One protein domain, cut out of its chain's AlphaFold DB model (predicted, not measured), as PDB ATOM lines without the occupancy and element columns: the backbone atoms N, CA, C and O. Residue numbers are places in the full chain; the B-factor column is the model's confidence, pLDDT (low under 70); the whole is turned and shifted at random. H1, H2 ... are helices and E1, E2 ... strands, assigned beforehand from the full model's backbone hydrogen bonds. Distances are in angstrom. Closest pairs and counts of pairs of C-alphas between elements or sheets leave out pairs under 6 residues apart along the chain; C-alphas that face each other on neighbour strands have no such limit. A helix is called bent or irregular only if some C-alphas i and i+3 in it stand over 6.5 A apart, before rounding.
ATOM      1  N   ILE A   5     -29.434  26.815  61.351       93.62
ATOM      2  CA  ILE A   5     -30.461  26.200  60.503       93.62
ATOM      3  C   ILE A   5     -29.794  25.799  59.196       93.62
ATOM      4  O   ILE A   5     -29.184  26.629  58.528       93.62
ATOM      5  N   GLN A   6     -29.918  24.525  58.837       93.62
ATOM      6  CA  GLN A   6     -29.636  24.068  57.484       93.62
ATOM      7  C   GLN A   6     -30.938  24.130  56.687       93.62
ATOM      8  O   GLN A   6     -31.910  23.471  57.052       93.62
ATOM      9  N   LEU A   7     -30.936  24.920  55.615       93.31
ATOM     10  CA  LEU A   7     -32.036  25.075  54.669       93.31
ATOM     11  C   LEU A   7     -31.643  24.404  53.353       93.31
ATOM     12  O   LEU A   7     -30.578  24.696  52.811       93.31
ATOM     13  N   SER A   8     -32.499  23.524  52.852       93.50
ATOM     14  CA  SER A   8     -32.356  22.890  51.543       93.50
ATOM     15  C   SER A   8     -33.585  23.222  50.709       93.50
ATOM     16  O   SER A   8     -34.712  23.051  51.171       93.50
ATOM     17  N   MET A   9     -33.375  23.695  49.488       92.62
ATOM     18  CA  MET A   9     -34.442  24.012  48.543       92.62
ATOM     19  C   MET A   9     -33.990  23.690  47.123       92.62
ATOM     20  O   MET A   9     -32.798  23.752  46.821       92.62
ATOM     21  N   THR A  10     -34.953  23.386  46.265       89.62
ATOM     22  CA  THR A  10     -34.758  23.306  44.820       89.62
ATOM     23  C   THR A  10     -35.241  24.611  44.209       89.62
ATOM     24  O   THR A  10     -36.340  25.067  44.526       89.62
ATOM     25  N   VAL A  11     -34.435  25.203  43.333       86.69
ATOM     26  CA  VAL A  11     -34.826  26.363  42.529       86.69
ATOM     27  C   VAL A  11     -34.823  25.966  41.059       86.69
ATOM     28  O   VAL A  11     -33.884  25.316  40.596       86.69
ATOM     29  N   THR A  12     -35.881  26.338  40.349       85.06
ATOM     30  CA  THR A  12     -35.992  26.178  38.897       85.06
ATOM     31  C   THR A  12     -36.041  27.560  38.258       85.06
ATOM     32  O   THR A  12     -36.829  28.403  38.690       85.06
ATOM     33  N   TRP A  13     -35.222  27.769  37.230       81.94
ATOM     34  CA  TRP A  13     -35.201  28.978  36.406       81.94
ATOM     35  C   TRP A  13     -35.487  28.628  34.950       81.94
ATOM     36  O   TRP A  13     -35.155  27.526  34.502       81.94
ATOM     37  N   GLU A  14     -36.070  29.573  34.222       81.62
ATOM     38  CA  GLU A  14     -36.001  29.571  32.765       81.62
ATOM     39  C   GLU A  14     -34.617  30.082  32.348       81.62
ATOM     40  O   GLU A  14     -34.037  30.943  33.008       81.62
ATOM     41  N   TYR A  15     -34.047  29.478  31.307       81.38
ATOM     42  CA  TYR A  15     -32.710  29.815  30.835       81.38
ATOM     43  C   TYR A  15     -32.814  30.754  29.637       81.38
ATOM     44  O   TYR A  15     -33.278  30.332  28.577       81.38
ATOM     45  N   ASP A  16     -32.364  31.994  29.816       81.81
ATOM     46  CA  ASP A  16     -32.317  33.020  28.774       81.81
ATOM     47  C   ASP A  16     -30.909  33.648  28.724       81.81
ATOM     48  O   ASP A  16     -30.595  34.528  29.528       81.81
ATOM     49  N   PRO A  17     -30.004  33.124  27.874       79.69
ATOM     50  CA  PRO A  17     -28.628  33.600  27.794       79.69
ATOM     51  C   PRO A  17     -28.499  34.865  26.942       79.69
ATOM     52  O   PRO A  17     -28.968  34.910  25.802       79.69
ATOM     53  N   GLU A  18     -27.743  35.853  27.422       76.56
ATOM     54  CA  GLU A  18     -27.419  37.034  26.619       76.56
ATOM     55  C   GLU A  18     -26.428  36.678  25.496       76.56
ATOM     56  O   GLU A  18     -25.295  36.266  25.735       76.56
ATOM     57  N   GLU A  19     -26.839  36.828  24.232       72.31
ATOM     58  CA  GLU A  19     -26.094  36.270  23.091       72.31
ATOM     59  C   GLU A  19     -24.661  36.793  22.922       72.31
ATOM     60  O   GLU A  19     -23.826  36.079  22.371       72.31
ATOM     61  N   ILE A  28     -28.448  27.205  22.015       88.19
ATOM     62  CA  ILE A  28     -28.929  27.460  23.381       88.19
ATOM     63  C   ILE A  28     -28.544  26.332  24.355       88.19
ATOM     64  O   ILE A  28     -28.201  26.601  25.503       88.19
ATOM     65  N   GLU A  29     -28.515  25.076  23.902       90.19
ATOM     66  CA  GLU A  29     -28.105  23.928  24.716       90.19
ATOM     67  C   GLU A  29     -26.601  23.916  25.005       90.19
ATOM     68  O   GLU A  29     -26.181  23.472  26.076       90.19
ATOM     69  N   GLU A  30     -25.777  24.370  24.061       91.06
ATOM     70  CA  GLU A  30     -24.328  24.493  24.251       91.06
ATOM     71  C   GLU A  30     -24.001  25.608  25.242       91.06
ATOM     72  O   GLU A  30     -23.202  25.390  26.155       91.06
ATOM     73  N   LYS A  31     -24.694  26.748  25.127       88.19
ATOM     74  CA  LYS A  31     -24.629  27.845  26.100       88.19
ATOM     75  C   LYS A  31     -25.032  27.349  27.495       88.19
ATOM     76  O   LYS A  31     -24.265  27.486  28.442       88.19
ATOM     77  N   ALA A  32     -26.164  26.644  27.607       86.06
ATOM     78  CA  ALA A  32     -26.648  26.110  28.884       86.06
ATOM     79  C   ALA A  32     -25.658  25.134  29.540       86.06
ATOM     80  O   ALA A  32     -25.466  25.150  30.757       86.06
ATOM     81  N   LYS A  33     -25.009  24.272  28.746       87.38
ATOM     82  CA  LYS A  33     -23.967  23.359  29.245       87.38
ATOM     83  C   LYS A  33     -22.727  24.112  29.715       87.38
ATOM     84  O   LYS A  33     -22.160  23.738  30.743       87.38
ATOM     85  N   TYR A  34     -22.308  25.134  28.969       86.50
ATOM     86  CA  TYR A  34     -21.176  25.974  29.337       86.50
ATOM     87  C   TYR A  34     -21.423  26.630  30.701       86.50
ATOM     88  O   TYR A  34     -20.646  26.397  31.629       86.50
ATOM     89  N   ASP A  35     -22.559  27.301  30.873       83.50
ATOM     90  CA  ASP A  35     -22.933  27.984  32.117       83.50
ATOM     91  C   ASP A  35     -23.100  27.019  33.296       83.50
ATOM     92  O   ASP A  35     -22.604  27.272  34.395       83.50
ATOM     93  N   ALA A  36     -23.728  25.859  33.076       81.75
ATOM     94  CA  ALA A  36     -23.889  24.844  34.118       81.75
ATOM     95  C   ALA A  36     -22.545  24.300  34.637       81.75
ATOM     96  O   ALA A  36     -22.451  23.878  35.791       81.75
ATOM     97  N   SER A  37     -21.503  24.311  33.798       84.12
ATOM     98  CA  SER A  37     -20.140  23.934  34.195       84.12
ATOM     99  C   SER A  37     -19.340  25.075  34.838       84.12
ATOM    100  O   SER A  37     -18.306  24.808  35.451       84.12
ATOM    101  N   HIS A  38     -19.840  26.313  34.774       78.19
ATOM    102  CA  HIS A  38     -19.196  27.509  35.315       78.19
ATOM    103  C   HIS A  38     -20.156  28.295  36.229       78.19
ATOM    104  O   HIS A  38     -20.538  29.423  35.918       78.19
ATOM    105  N   PRO A  39     -20.529  27.739  37.398       66.00
ATOM    106  CA  PRO A  39     -21.549  28.318  38.279       66.00
ATOM    107  C   PRO A  39     -21.187  29.694  38.866       66.00
ATOM    108  O   PRO A  39     -22.061  30.356  39.433       66.00
ATOM    109  N   ASP A  40     -19.922  30.108  38.747       67.31
ATOM    110  CA  ASP A  40     -19.410  31.409  39.186       67.31
ATOM    111  C   ASP A  40     -19.603  32.524  38.137       67.31
ATOM    112  O   ASP A  40     -19.436  33.705  38.458       67.31
ATOM    113  N   ILE A  41     -19.948  32.179  36.889       63.94
ATOM    114  CA  ILE A  41     -20.210  33.156  35.827       63.94
ATOM    115  C   ILE A  41     -21.615  33.738  36.033       63.94
ATOM    116  O   ILE A  41     -22.596  33.028  36.249       63.94
ATOM    117  N   LYS A  42     -21.701  35.073  36.011       57.94
ATOM    118  CA  LYS A  42     -22.938  35.840  36.237       57.94
ATOM    119  C   LYS A  42     -23.936  35.786  35.068       57.94
ATOM    120  O   LYS A  42     -24.995  36.387  35.202       57.94
ATOM    121  N   SER A  43     -23.599  35.097  33.975       52.34
ATOM    122  CA  SER A  43     -24.349  35.039  32.706       52.34
ATOM    123  C   SER A  43     -25.758  34.482  32.864       52.34
ATOM    124  O   SER A  43     -26.654  34.785  32.084       52.34
ATOM    125  N   ILE A  44     -25.991  33.700  33.920       58.00
ATOM    126  CA  ILE A  44     -27.332  33.267  34.274       58.00
ATOM    127  C   ILE A  44     -28.054  34.486  34.854       58.00
ATOM    128  O   ILE A  44     -27.944  34.767  36.054       58.00
ATOM    129  N   ILE A  45     -28.820  35.192  34.020       53.50
ATOM    130  CA  ILE A  45     -29.893  36.061  34.500       53.50
ATOM    131  C   ILE A  45     -30.862  35.155  35.259       53.50
ATOM    132  O   ILE A  45     -31.723  34.479  34.706       53.50
ATOM    133  N   ARG A  46     -30.656  35.076  36.570       60.97
ATOM    134  CA  ARG A  46     -31.551  34.394  37.495       60.97
ATOM    135  C   ARG A  46     -32.666  35.382  37.801       60.97
ATOM    136  O   ARG A  46     -32.551  36.155  38.751       60.97
ATOM    137  N   GLU A  47     -33.712  35.389  36.983       61.31
ATOM    138  CA  GLU A  47     -34.980  36.012  37.375       61.31
ATOM    139  C   GLU A  47     -35.547  35.339  38.647       61.31
ATOM    140  O   GLU A  47     -34.938  34.432  39.234       61.31
ATOM    141  N   GLU A  48     -36.715  35.789  39.119       66.56
ATOM    142  CA  GLU A  48     -37.406  35.152  40.244       66.56
ATOM    143  C   GLU A  48     -37.667  33.664  39.945       66.56
ATOM    144  O   GLU A  48     -38.560  33.295  39.189       66.56
ATOM    145  N   GLY A  49     -36.852  32.789  40.539       75.44
ATOM    146  CA  GLY A  49     -36.976  31.345  40.368       75.44
ATOM    147  C   GLY A  49     -38.158  30.759  41.121       75.44
ATOM    148  O   GLY A  49     -38.542  31.231  42.195       75.44
ATOM    149  N   ILE A  50     -38.695  29.657  40.599       85.31
ATOM    150  CA  ILE A  50     -39.718  28.884  41.301       85.31
ATOM    151  C   ILE A  50     -39.020  28.010  42.343       85.31
ATOM    152  O   ILE A  50     -38.287  27.074  42.013       85.31
ATOM    153  N   TYR A  51     -39.269  28.306  43.618       86.00
ATOM    154  CA  TYR A  51     -38.752  27.529  44.742       86.00
ATOM    155  C   TYR A  51     -39.678  26.357  45.074       86.00
ATOM    156  O   TYR A  51     -40.890  26.513  45.221       86.00
ATOM    157  N   SER A  52     -39.100  25.172  45.246       91.38
ATOM    158  CA  SER A  52     -39.821  23.950  45.610       91.38
ATOM    159  C   SER A  52     -38.977  23.053  46.522       91.38
ATOM    160  O   SER A  52     -37.795  23.306  46.752       91.38
ATOM    161  N   GLY A  53     -39.591  22.016  47.106       91.12
ATOM    162  CA  GLY A  53     -38.870  21.031  47.929       91.12
ATOM    163  C   GLY A  53     -38.194  21.616  49.176       91.12
ATOM    164  O   GLY A  53     -37.176  21.096  49.627       91.12
ATOM    165  N   VAL A  54     -38.731  22.714  49.716       91.12
ATOM    166  CA  VAL A  54     -38.118  23.443  50.830       91.12
ATOM    167  C   VAL A  54     -38.176  22.606  52.108       91.12
ATOM    168  O   VAL A  54     -39.250  22.294  52.620       91.12
ATOM    169  N   THR A  55     -37.010  22.265  52.646       95.50
ATOM    170  CA  THR A  55     -36.850  21.545  53.915       95.50
ATOM    171  C   THR A  55     -35.833  22.258  54.792       95.50
ATOM    172  O   THR A  55     -34.897  22.889  54.301       95.50
ATOM    173  N   TRP A  56     -35.999  22.167  56.109       95.56
ATOM    174  CA  TRP A  56     -35.046  22.739  57.051       95.56
ATOM    175  C   TRP A  56     -34.858  21.841  58.268       95.56
ATOM    176  O   TRP A  56     -35.748  21.080  58.649       95.56
ATOM    177  N   LYS A  57     -33.681  21.939  58.885       95.62
ATOM    178  CA  LYS A  57     -33.373  21.293  60.164       95.62
ATOM    179  C   LYS A  57     -32.454  22.167  61.007       95.62
ATOM    180  O   LYS A  57     -31.661  22.944  60.478       95.62
ATOM    181  N   ILE A  58     -32.553  22.013  62.321       94.06
ATOM    182  CA  ILE A  58     -31.620  22.626  63.267       94.06
ATOM    183  C   ILE A  58     -30.352  21.767  63.310       94.06
ATOM    184  O   ILE A  58     -30.444  20.541  63.381       94.06
ATOM    185  N   VAL A  59     -29.187  22.405  63.258       92.69
ATOM    186  CA  VAL A  59     -27.876  21.766  63.428       92.69
ATOM    187  C   VAL A  59     -27.114  22.476  64.554       92.69
ATOM    188  O   VAL A  59     -27.185  23.704  64.664       92.69
ATOM    189  N   ASP A  60     -26.464  21.698  65.424       80.69
ATOM    190  CA  ASP A  60     -25.730  22.181  66.609       80.69
ATOM    191  C   ASP A  60     -24.324  22.723  66.289       80.69
ATOM    192  O   ASP A  60     -23.715  22.278  65.285       80.69
TER     193      ASP A  60
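AT A GLANCE: This is residues 5 to 19 and 28 to 60 of the 60 residues of an uncharacterized protein of Cytobacillus oceanisediminis (UniProt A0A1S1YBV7). A long ribbon of two antiparallel strands, E1 and E2, makes one end of a rod, and a single short helix, H1, sits at the other end, beyond the end of E1 and the start of E2. Stretches with no named element run between the ribbon and the helix, and residues 37 to 42 stick out at the helix end. The printed part has 48 residues with one named helix and two named strands, in the order E1, H1, E2 along the chain, and the class is mixed, helices and strands. The whole is only just loose, close to extended, with a radius of gyration of the C-alphas of 14.0 A and spans of 44 by 19 by 15 A.

HOW THE PARTS SIT: The sheet has two strands in the order E1 - E2, with E1 at residues 5 to 12 and E2 at residues 50 to 59. They are antiparallel neighbours, with 166 degrees between their N-to-C directions. Their C-alphas face each other from Ile 5 and Ile 58, 4.7 A apart, to Thr 12 and Ile 50, 5.2 A apart. N 6 and O 57 are within hydrogen-bond range at 2.9 A, and so are N 50 and O 12 at 2.9 A. E2 bends by 58 degrees at residue 53, between Ser 52, which faces Thr 10 at 5.2 A, and Val 54, which faces Met 9 at 4.4 A, as measured between C-alphas. H1, residues 28 to 37, has its centre at (-24.474, 25.593, 28.634), while that of E1 is at (-33.063, 24.762, 49.873). In H1, every O i to N i+4 pair is within hydrogen-bond range.

IN THESE COORDINATES: E2, Ile 50 to Val 59, is the longest strand by residues and measures 26.1 A from first to last C-alpha. It begins with C-alpha 50 at (-39.718, 28.884, 41.301). E1, Ile 5 to Thr 12, measures 22.3 A and begins with C-alpha 5 at (-30.461, 26.200, 60.503). H1, Ile 28 to Ser 37, measures 14.4 A, is not bent, and ends with C-alpha 37 at (-20.140, 23.934, 34.195).

THE WHOLE: The two C-alphas farthest apart are those of Glu 19 and Asp 60, at 45.7 A. Residues 20 to 27 are cut out, and C-alphas 19 and 28 are 9.3 A apart across this cut, which lies in the link from E1 to H1. The link from H1 to E2, residues 38 to 49, is long. Residues 37 to 42, of which 37 belongs to H1, stand free. The mean pLDDT of the printed part is 81.5, and residues 39 to 48 are under 70. Asp 60 is the last residue of the chain.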